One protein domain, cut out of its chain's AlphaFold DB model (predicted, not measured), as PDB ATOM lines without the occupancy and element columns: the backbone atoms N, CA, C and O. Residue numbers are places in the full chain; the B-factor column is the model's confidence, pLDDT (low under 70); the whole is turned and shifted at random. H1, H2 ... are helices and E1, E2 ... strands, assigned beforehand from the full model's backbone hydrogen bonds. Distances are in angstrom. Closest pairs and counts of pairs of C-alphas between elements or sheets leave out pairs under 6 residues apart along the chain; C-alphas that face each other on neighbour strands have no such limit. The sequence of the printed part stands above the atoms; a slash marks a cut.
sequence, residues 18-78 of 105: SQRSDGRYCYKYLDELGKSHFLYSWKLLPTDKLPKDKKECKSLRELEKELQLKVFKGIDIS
ATOM      1  N   SER A  18       3.190  22.189 -38.401       94.88
ATOM      2  CA  SER A  18       2.221  21.366 -37.681       94.88
ATOM      3  C   SER A  18       2.829  20.784 -36.406       94.88
ATOM      4  O   SER A  18       4.050  20.689 -36.272       94.88
ATOM      5  N   GLN A  19       1.979  20.410 -35.451       95.69
ATOM      6  CA  GLN A  19       2.393  19.666 -34.266       95.69
ATOM      7  C   GLN A  19       2.067  18.183 -34.464       95.69
ATOM      8  O   GLN A  19       0.961  17.832 -34.873       95.69
ATOM      9  N   ARG A  20       3.038  17.311 -34.193       94.56
ATOM     10  CA  ARG A  20       2.874  15.856 -34.230       94.56
ATOM     11  C   ARG A  20       2.260  15.344 -32.926       94.56
ATOM     12  O   ARG A  20       2.310  16.011 -31.896       94.56
ATOM     13  N   SER A  21       1.743  14.118 -32.962       92.75
ATOM     14  CA  SER A  21       1.162  13.432 -31.797       92.75
ATOM     15  C   SER A  21       2.147  13.218 -30.642       92.75
ATOM     16  O   SER A  21       1.733  13.160 -29.493       92.75
ATOM     17  N   ASP A  22       3.449  13.146 -30.927       90.62
ATOM     18  CA  ASP A  22       4.517  13.040 -29.924       90.62
ATOM     19  C   ASP A  22       4.903  14.388 -29.284       90.62
ATOM     20  O   ASP A  22       5.794  14.442 -28.437       90.62
ATOM     21  N   GLY A  23       4.259  15.485 -29.694       90.62
ATOM     22  CA  GLY A  23       4.524  16.836 -29.212       90.62
ATOM     23  C   GLY A  23       5.625  17.582 -29.968       90.62
ATOM     24  O   GLY A  23       5.796  18.777 -29.722       90.62
ATOM     25  N   ARG A  24       6.336  16.942 -30.911       93.62
ATOM     26  CA  ARG A  24       7.303  17.637 -31.773       93.62
ATOM     27  C   ARG A  24       6.586  18.546 -32.757       93.62
ATOM     28  O   ARG A  24       5.557  18.197 -33.330       93.62
ATOM     29  N   TYR A  25       7.189  19.689 -33.022       95.81
ATOM     30  CA  TYR A  25       6.804  20.556 -34.118       95.81
ATOM     31  C   TYR A  25       7.512  20.111 -35.392       95.81
ATOM     32  O   TYR A  25       8.673  19.689 -35.358       95.81
ATOM     33  N   CYS A  26       6.817  20.203 -36.520       96.62
ATOM     34  CA  CYS A  26       7.414  20.012 -37.826       96.62
ATOM     35  C   CYS A  26       7.099  21.172 -38.763       96.62
ATOM     36  O   CYS A  26       6.048  21.800 -38.656       96.62
ATOM     37  N   TYR A  27       8.022  21.422 -39.682       96.31
ATOM     38  CA  TYR A  27       7.866  22.374 -40.771       96.31
ATOM     39  C   TYR A  27       8.089  21.639 -42.086       96.31
ATOM     40  O   TYR A  27       9.169  21.089 -42.313       96.31
ATOM     41  N   LYS A  28       7.054  21.597 -42.924       95.25
ATOM     42  CA  LYS A  28       7.116  21.064 -44.282       95.25
ATOM     43  C   LYS A  28       7.460  22.193 -45.245       95.25
ATOM     44  O   LYS A  28       6.750  23.195 -45.282       95.25
ATOM     45  N   TYR A  29       8.475  21.977 -46.073       92.81
ATOM     46  CA  TYR A  29       8.796  22.854 -47.195       92.81
ATOM     47  C   TYR A  29       8.991  22.052 -48.478       92.81
ATOM     48  O   TYR A  29       9.211  20.838 -48.443       92.81
ATOM     49  N   LEU A  30       8.845  22.738 -49.605       91.19
ATOM     50  CA  LEU A  30       9.185  22.214 -50.917       91.19
ATOM     51  C   LEU A  30      10.532  22.795 -51.312       91.19
ATOM     52  O   LEU A  30      10.779  23.982 -51.106       91.19
ATOM     53  N   ASP A  31      11.390  21.936 -51.830       86.31
ATOM     54  CA  ASP A  31      12.647  22.341 -52.434       86.31
ATOM     55  C   ASP A  31      12.433  22.865 -53.861       86.31
ATOM     56  O   ASP A  31      11.343  22.715 -54.421       86.31
ATOM     57  N   GLU A  32      13.477  23.418 -54.475       83.81
ATOM     58  CA  GLU A  32      13.443  23.935 -55.855       83.81
ATOM     59  C   GLU A  32      13.026  22.856 -56.870       83.81
ATOM     60  O   GLU A  32      12.334  23.133 -57.848       83.81
ATOM     61  N   LEU A  33      13.349  21.591 -56.580       84.31
ATOM     62  CA  LEU A  33      12.966  20.417 -57.373       84.31
ATOM     63  C   LEU A  33      11.551  19.884 -57.064       84.31
ATOM     64  O   LEU A  33      11.197  18.783 -57.484       84.31
ATOM     65  N   GLY A  34      10.756  20.590 -56.251       85.94
ATOM     66  CA  GLY A  34       9.415  20.164 -55.833       85.94
ATOM     67  C   GLY A  34       9.393  19.000 -54.832       85.94
ATOM     68  O   GLY A  34       8.323  18.493 -54.482       85.94
ATOM     69  N   LYS A  35      10.556  18.563 -54.334       88.38
ATOM     70  CA  LYS A  35      10.657  17.511 -53.313       88.38
ATOM     71  C   LYS A  35      10.216  18.050 -51.954       88.38
ATOM     72  O   LYS A  35      10.573  19.156 -51.562       88.38
ATOM     73  N   SER A  36       9.427  17.263 -51.222       92.12
ATOM     74  CA  SER A  36       8.984  17.628 -49.871       92.12
ATOM     75  C   SER A  36      10.046  17.291 -48.831       92.12
ATOM     76  O   SER A  36      10.440  16.134 -48.694       92.12
ATOM     77  N   HIS A  37      10.425  18.285 -48.036       91.25
ATOM     78  CA  HIS A  37      11.334  18.143 -46.906       91.25
ATOM     79  C   HIS A  37      10.638  18.517 -45.600       91.25
ATOM     80  O   HIS A  37       9.682  19.296 -45.572       91.25
ATOM     81  N   PHE A  38      11.130  17.942 -44.501       93.81
ATOM     82  CA  PHE A  38      10.572  18.141 -43.171       93.81
ATOM     83  C   PHE A  38      11.674  18.492 -42.176       93.81
ATOM     84  O   PHE A  38      12.636  17.742 -42.012       93.81
ATOM     85  N   LEU A  39      11.503  19.612 -41.479       94.62
ATOM     86  CA  LEU A  39      12.280  19.957 -40.291       94.62
ATOM     87  C   LEU A  39      11.493  19.556 -39.049       94.62
ATOM     88  O   LEU A  39      10.265  19.640 -39.041       94.62
ATOM     89  N   TYR A  40      12.196  19.145 -37.998       94.62
ATOM     90  CA  TYR A  40      11.596  18.730 -36.733       94.62
ATOM     91  C   TYR A  40      12.286  19.424 -35.563       94.62
ATOM     92  O   TYR A  40      13.509  19.541 -35.546       94.62
ATOM     93  N   SER A  41      11.511  19.829 -34.558       95.19
ATOM     94  CA  SER A  41      12.042  20.331 -33.289       95.19
ATOM     95  C   SER A  41      11.079  20.055 -32.136       95.19
ATOM     96  O   SER A  41       9.870  19.947 -32.327       95.19
ATOM     97  N   TRP A  42      11.610  19.952 -30.921       94.19
ATOM     98  CA  TRP A  42      10.807  19.897 -29.694       94.19
ATOM     99  C   TRP A  42      10.281  21.273 -29.270       94.19
ATOM    100  O   TRP A  42       9.343  21.360 -28.482       94.19
ATOM    101  N   LYS A  43      10.874  22.348 -29.799       94.62
ATOM    102  CA  LYS A  43      10.591  23.738 -29.439       94.62
ATOM    103  C   LYS A  43       9.998  24.461 -30.644       94.62
ATOM    104  O   LYS A  43      10.545  24.366 -31.741       94.62
ATOM    105  N   LEU A  44       8.911  25.210 -30.453       94.25
ATOM    106  CA  LEU A  44       8.398  26.094 -31.505       94.25
ATOM    107  C   LEU A  44       9.187  27.405 -31.492       94.25
ATOM    108  O   LEU A  44       9.690  27.827 -32.528       94.25
ATOM    109  N   LEU A  45       9.333  28.006 -30.308       93.25
ATOM    110  CA  LEU A  45      10.125  29.212 -30.066       93.25
ATOM    111  C   LEU A  45      11.423  28.887 -29.305       93.25
ATOM    112  O   LEU A  45      11.464  27.910 -28.556       93.25
ATOM    113  N   PRO A  46      12.478  29.713 -29.429       91.38
ATOM    114  CA  PRO A  46      13.742  29.508 -28.710       91.38
ATOM    115  C   PRO A  46      13.581  29.558 -27.185       91.38
ATOM    116  O   PRO A  46      14.327  28.904 -26.459       91.38
ATOM    117  N   THR A  47      12.569  30.273 -26.696       90.00
ATOM    118  CA  THR A  47      12.233  30.404 -25.272       90.00
ATOM    119  C   THR A  47      11.488  29.194 -24.700       90.00
ATOM    120  O   THR A  47      11.319  29.103 -23.484       90.00
ATOM    121  N   ASP A  48      11.038  28.256 -25.541       90.06
ATOM    122  CA  ASP A  48      10.309  27.076 -25.078       90.06
ATOM    123  C   ASP A  48      11.221  26.142 -24.259       90.06
ATOM    124  O   ASP A  48      12.395  25.935 -24.573       90.06
ATOM    125  N   LYS A  49      10.661  25.533 -23.210       88.38
ATOM    126  CA  LYS A  49      11.358  24.524 -22.402       88.38
ATOM    127  C   LYS A  49      11.416  23.185 -23.141       88.38
ATOM    128  O   LYS A  49      10.436  22.786 -23.771       88.38
ATOM    129  N   LEU A  50      12.541  22.483 -23.014       89.62
ATOM    130  CA  LEU A  50      12.684  21.112 -23.499       89.62
ATOM    131  C   LEU A  50      12.045  20.104 -22.537       89.62
ATOM    132  O   LEU A  50      12.016  20.339 -21.326       89.62
ATOM    133  N   PRO A  51      11.557  18.963 -23.052       86.81
ATOM    134  CA  PRO A  51      11.216  17.825 -22.210       86.81
ATOM    135  C   PRO A  51      12.466  17.301 -21.483       86.81
ATOM    136  O   PRO A  51      13.563  17.333 -22.042       86.81
ATOM    137  N   LYS A  52      12.280  16.792 -20.259       84.00
ATOM    138  CA  LYS A  52      13.339  16.499 -19.271       84.00
ATOM    139  C   LYS A  52      14.463  15.572 -19.771       84.00
ATOM    140  O   LYS A  52      15.588  15.701 -19.305       84.00
ATOM    141  N   ASP A  53      14.179  14.728 -20.763       88.19
ATOM    142  CA  ASP A  53      15.105  13.702 -21.268       88.19
ATOM    143  C   ASP A  53      15.601  13.963 -22.704       88.19
ATOM    144  O   ASP A  53      16.117  13.061 -23.370       88.19
ATOM    145  N   LYS A  54      15.380  15.164 -23.256       87.75
ATOM    146  CA  LYS A  54      15.750  15.483 -24.645       87.75
ATOM    147  C   LYS A  54      17.000  16.351 -24.702       87.75
ATOM    148  O   LYS A  54      17.198  17.243 -23.888       87.75
ATOM    149  N   LYS A  55      17.831  16.091 -25.716       87.50
ATOM    150  CA  LYS A  55      19.002  16.917 -26.029       87.50
ATOM    151  C   LYS A  55      18.560  18.320 -26.436       87.50
ATOM    152  O   LYS A  55      17.544  18.460 -27.119       87.50
ATOM    153  N   GLU A  56      19.360  19.320 -26.067       88.38
ATOM    154  CA  GLU A  56      19.162  20.698 -26.516       88.38
ATOM    155  C   GLU A  56      19.102  20.732 -28.047       88.38
ATOM    156  O   GLU A  56      19.948  20.161 -28.743       88.38
ATOM    157  N   CYS A  57      18.065  21.374 -28.574       89.88
ATOM    158  CA  CYS A  57      17.862  21.522 -30.003       89.88
ATOM    159  C   CYS A  57      17.360  22.928 -30.311       89.88
ATOM    160  O   CYS A  57      16.586  23.504 -29.541       89.88
ATOM    161  N   LYS A  58      17.744  23.448 -31.480       94.06
ATOM    162  CA  LYS A  58      17.218  24.714 -31.997       94.06
ATOM    163  C   LYS A  58      15.704  24.638 -32.152       94.06
ATOM    164  O   LYS A  58      15.151  23.572 -32.443       94.06
ATOM    165  N   SER A  59      15.034  25.765 -31.979       95.88
ATOM    166  CA  SER A  59      13.595  25.857 -32.206       95.88
ATOM    167  C   SER A  59      13.239  25.731 -33.686       95.88
ATOM    168  O   SER A  59      14.056  26.000 -34.567       95.88
ATOM    169  N   LEU A  60      11.995  25.339 -33.974       95.94
ATOM    170  CA  LEU A  60      11.514  25.201 -35.347       95.94
ATOM    171  C   LEU A  60      11.652  26.517 -36.128       95.94
ATOM    172  O   LEU A  60      12.057  26.501 -37.285       95.94
ATOM    173  N   ARG A  61      11.394  27.655 -35.472       95.25
ATOM    174  CA  ARG A  61      11.533  28.999 -36.054       95.25
ATOM    175  C   ARG A  61      12.966  29.372 -36.402       95.25
ATOM    176  O   ARG A  61      13.196  30.032 -37.411       95.25
ATOM    177  N   GLU A  62      13.923  28.980 -35.570       96.00
ATOM    178  CA  GLU A  62      15.341  29.198 -35.863       96.00
ATOM    179  C   GLU A  62      15.781  28.341 -37.046       96.00
ATOM    180  O   GLU A  62      16.444  28.845 -37.945       96.00
ATOM    181  N   LEU A  63      15.348  27.077 -37.089       94.31
ATOM    182  CA  LEU A  63      15.625  26.184 -38.215       94.31
ATOM    183  C   LEU A  63      15.002  26.701 -39.525       94.31
ATOM    184  O   LEU A  63      15.663  26.683 -40.560       94.31
ATOM    185  N   GLU A  64      13.766  27.208 -39.477       94.25
ATOM    186  CA  GLU A  64      13.089  27.868 -40.605       94.25
ATOM    187  C   GLU A  64      13.893  29.086 -41.092       94.25
ATOM    188  O   GLU A  64      14.145  29.232 -42.288       94.25
ATOM    189  N   LYS A  65      14.362  29.936 -40.171       94.31
ATOM    190  CA  LYS A  65      15.165  31.121 -40.501       94.31
ATOM    191  C   LYS A  65      16.525  30.751 -41.096       94.31
ATOM    192  O   LYS A  65      16.971  31.385 -42.046       94.31
ATOM    193  N   GLU A  66      17.188  29.725 -40.566       92.75
ATOM    194  CA  GLU A  66      18.445  29.210 -41.121       92.75
ATOM    195  C   GLU A  66      18.259  28.662 -42.534       92.75
ATOM    196  O   GLU A  66      19.103  28.907 -43.396       92.75
ATOM    197  N   LEU A  67      17.152  27.960 -42.785       91.19
ATOM    198  CA  LEU A  67      16.790  27.493 -44.119       91.19
ATOM    199  C   LEU A  67      16.597  28.677 -45.075       91.19
ATOM    200  O   LEU A  67      17.227  28.712 -46.124       91.19
ATOM    201  N   GLN A  68      15.804  29.679 -44.684       89.94
ATOM    202  CA  GLN A  68      15.577  30.887 -45.486       89.94
ATOM    203  C   GLN A  68      16.880  31.628 -45.798       89.94
ATOM    204  O   GLN A  68      17.085  32.065 -46.925       89.94
ATOM    205  N   LEU A  69      17.788  31.732 -44.825       91.56
ATOM    206  CA  LEU A  69      19.101  32.339 -45.032       91.56
ATOM    207  C   LEU A  69      19.975  31.532 -45.997       91.56
ATOM    208  O   LEU A  69      20.723  32.129 -46.765       91.56
ATOM    209  N   LYS A  70      19.909  30.196 -45.967       86.62
ATOM    210  CA  LYS A  70      20.631  29.339 -46.920       86.62
ATOM    211  C   LYS A  70      20.096  29.510 -48.339       86.62
ATOM    212  O   LYS A  70      20.901  29.743 -49.234       86.62
ATOM    213  N   VAL A  71      18.770  29.492 -48.503       86.62
ATOM    214  CA  VAL A  71      18.103  29.765 -49.788       86.62
ATOM    215  C   VAL A  71      18.493  31.151 -50.303       86.62
ATOM    216  O   VAL A  71      18.923  31.289 -51.439       86.62
ATOM    217  N   PHE A  72      18.432  32.179 -49.451       85.19
ATOM    218  CA  PHE A  72      18.800  33.546 -49.828       85.19
ATOM    219  C   PHE A  72      20.263  33.672 -50.278       85.19
ATOM    220  O   PHE A  72      20.576  34.451 -51.170       85.19
ATOM    221  N   LYS A  73      21.168  32.897 -49.672       85.44
ATOM    222  CA  LYS A  73      22.584  32.844 -50.059       85.44
ATOM    223  C   LYS A  73      22.845  31.999 -51.312       85.44
ATOM    224  O   LYS A  73      24.006  31.873 -51.690       85.44
ATOM    225  N   GLY A  74      21.819  31.392 -51.912       75.50
ATOM    226  CA  GLY A  74      21.971  30.472 -53.042       75.50
ATOM    227  C   GLY A  74      22.739  29.198 -52.680       75.50
ATOM    228  O   GLY A  74      23.345  28.575 -53.547       75.50
ATOM    229  N   ILE A  75      22.772  28.825 -51.394       72.69
ATOM    230  CA  ILE A  75      23.365  27.558 -50.971       72.69
ATOM    231  C   ILE A  75      22.341  26.480 -51.279       72.69
ATOM    232  O   ILE A  75      21.287  26.427 -50.643       72.69
ATOM    233  N   ASP A  76      22.686  25.617 -52.225       66.12
ATOM    234  CA  ASP A  76      21.861  24.490 -52.616       66.12
ATOM    235  C   ASP A  76      21.681  23.536 -51.418       66.12
ATOM    236  O   ASP A  76      22.611  22.869 -50.953       66.12
ATOM    237  N   ILE A  77      20.474  23.524 -50.849       63.12
ATOM    238  CA  ILE A  77      20.099  22.651 -49.726       63.12
ATOM    239  C   ILE A  77      19.818  21.227 -50.237       63.12
ATOM    240  O   ILE A  77      19.848  20.274 -49.448       63.12
ATOM    241  N   SER A  78      19.582  21.079 -51.547       60.84
ATOM    242  CA  SER A  78      19.298  19.816 -52.228       60.84
ATOM    243  C   SER A  78      20.542  18.951 -52.415       60.84
ATOM    244  O   SER A  78      20.428  17.726 -52.512       60.84
TER     245      SER A  78
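This is residues 18 to 78 of the 105 residues of an uncharacterized protein of Lachnospiraceae bacterium TWA4 (UniProt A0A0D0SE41). A two-strand hairpin, E1 and E2, has one helix, H1, over one face, and the long loop of residues 42 to 59 extends past one end of the hairpin. The printed part has 61 residues, with two named strands and then one named helix; the sheet, order E1 - E2, is antiparallel. The class is mixed, helices and strands, with 25 residues in named elements, under half. The whole is elongated, 37 by 22 by 15 A, and only just loose, close to compact, with a radius of gyration of the C-alphas of 12.8 A.

E1, residues 25 to 30, and E2, residues 36 to 41, form a hairpin, antiparallel at 157 degrees; N 27 and O 39 are within hydrogen-bond range at 2.9 A, as are N 25 and O 41 at 2.8 A. Residues 18 to 19 pair with residues 25 to 26 of E1, antiparallel. The closest C-alphas of E2 and H1, residues 60 to 72, are those of Ser 41 and Leu 60, 5.3 A apart; those of E1 and H1 are Tyr 25 and Leu 60, 6.7 A. In H1 every O i to N i+4 pair is within hydrogen-bond range.

E1 is 17.0 A long from C-alpha 25 at (6.804, 20.556, -34.118), E2 17.1 A, and H1 18.2 A, ending with C-alpha 72 at (18.800, 33.546, -49.828).

The C-alphas farthest apart, of Leu 33 and Lys 52, are 38.3 A apart. The printed part has no cut. The link E1 to E2 is tight, and E2 to H1 is long, 18 residues. Residues 76 to 78 have pLDDT under 70.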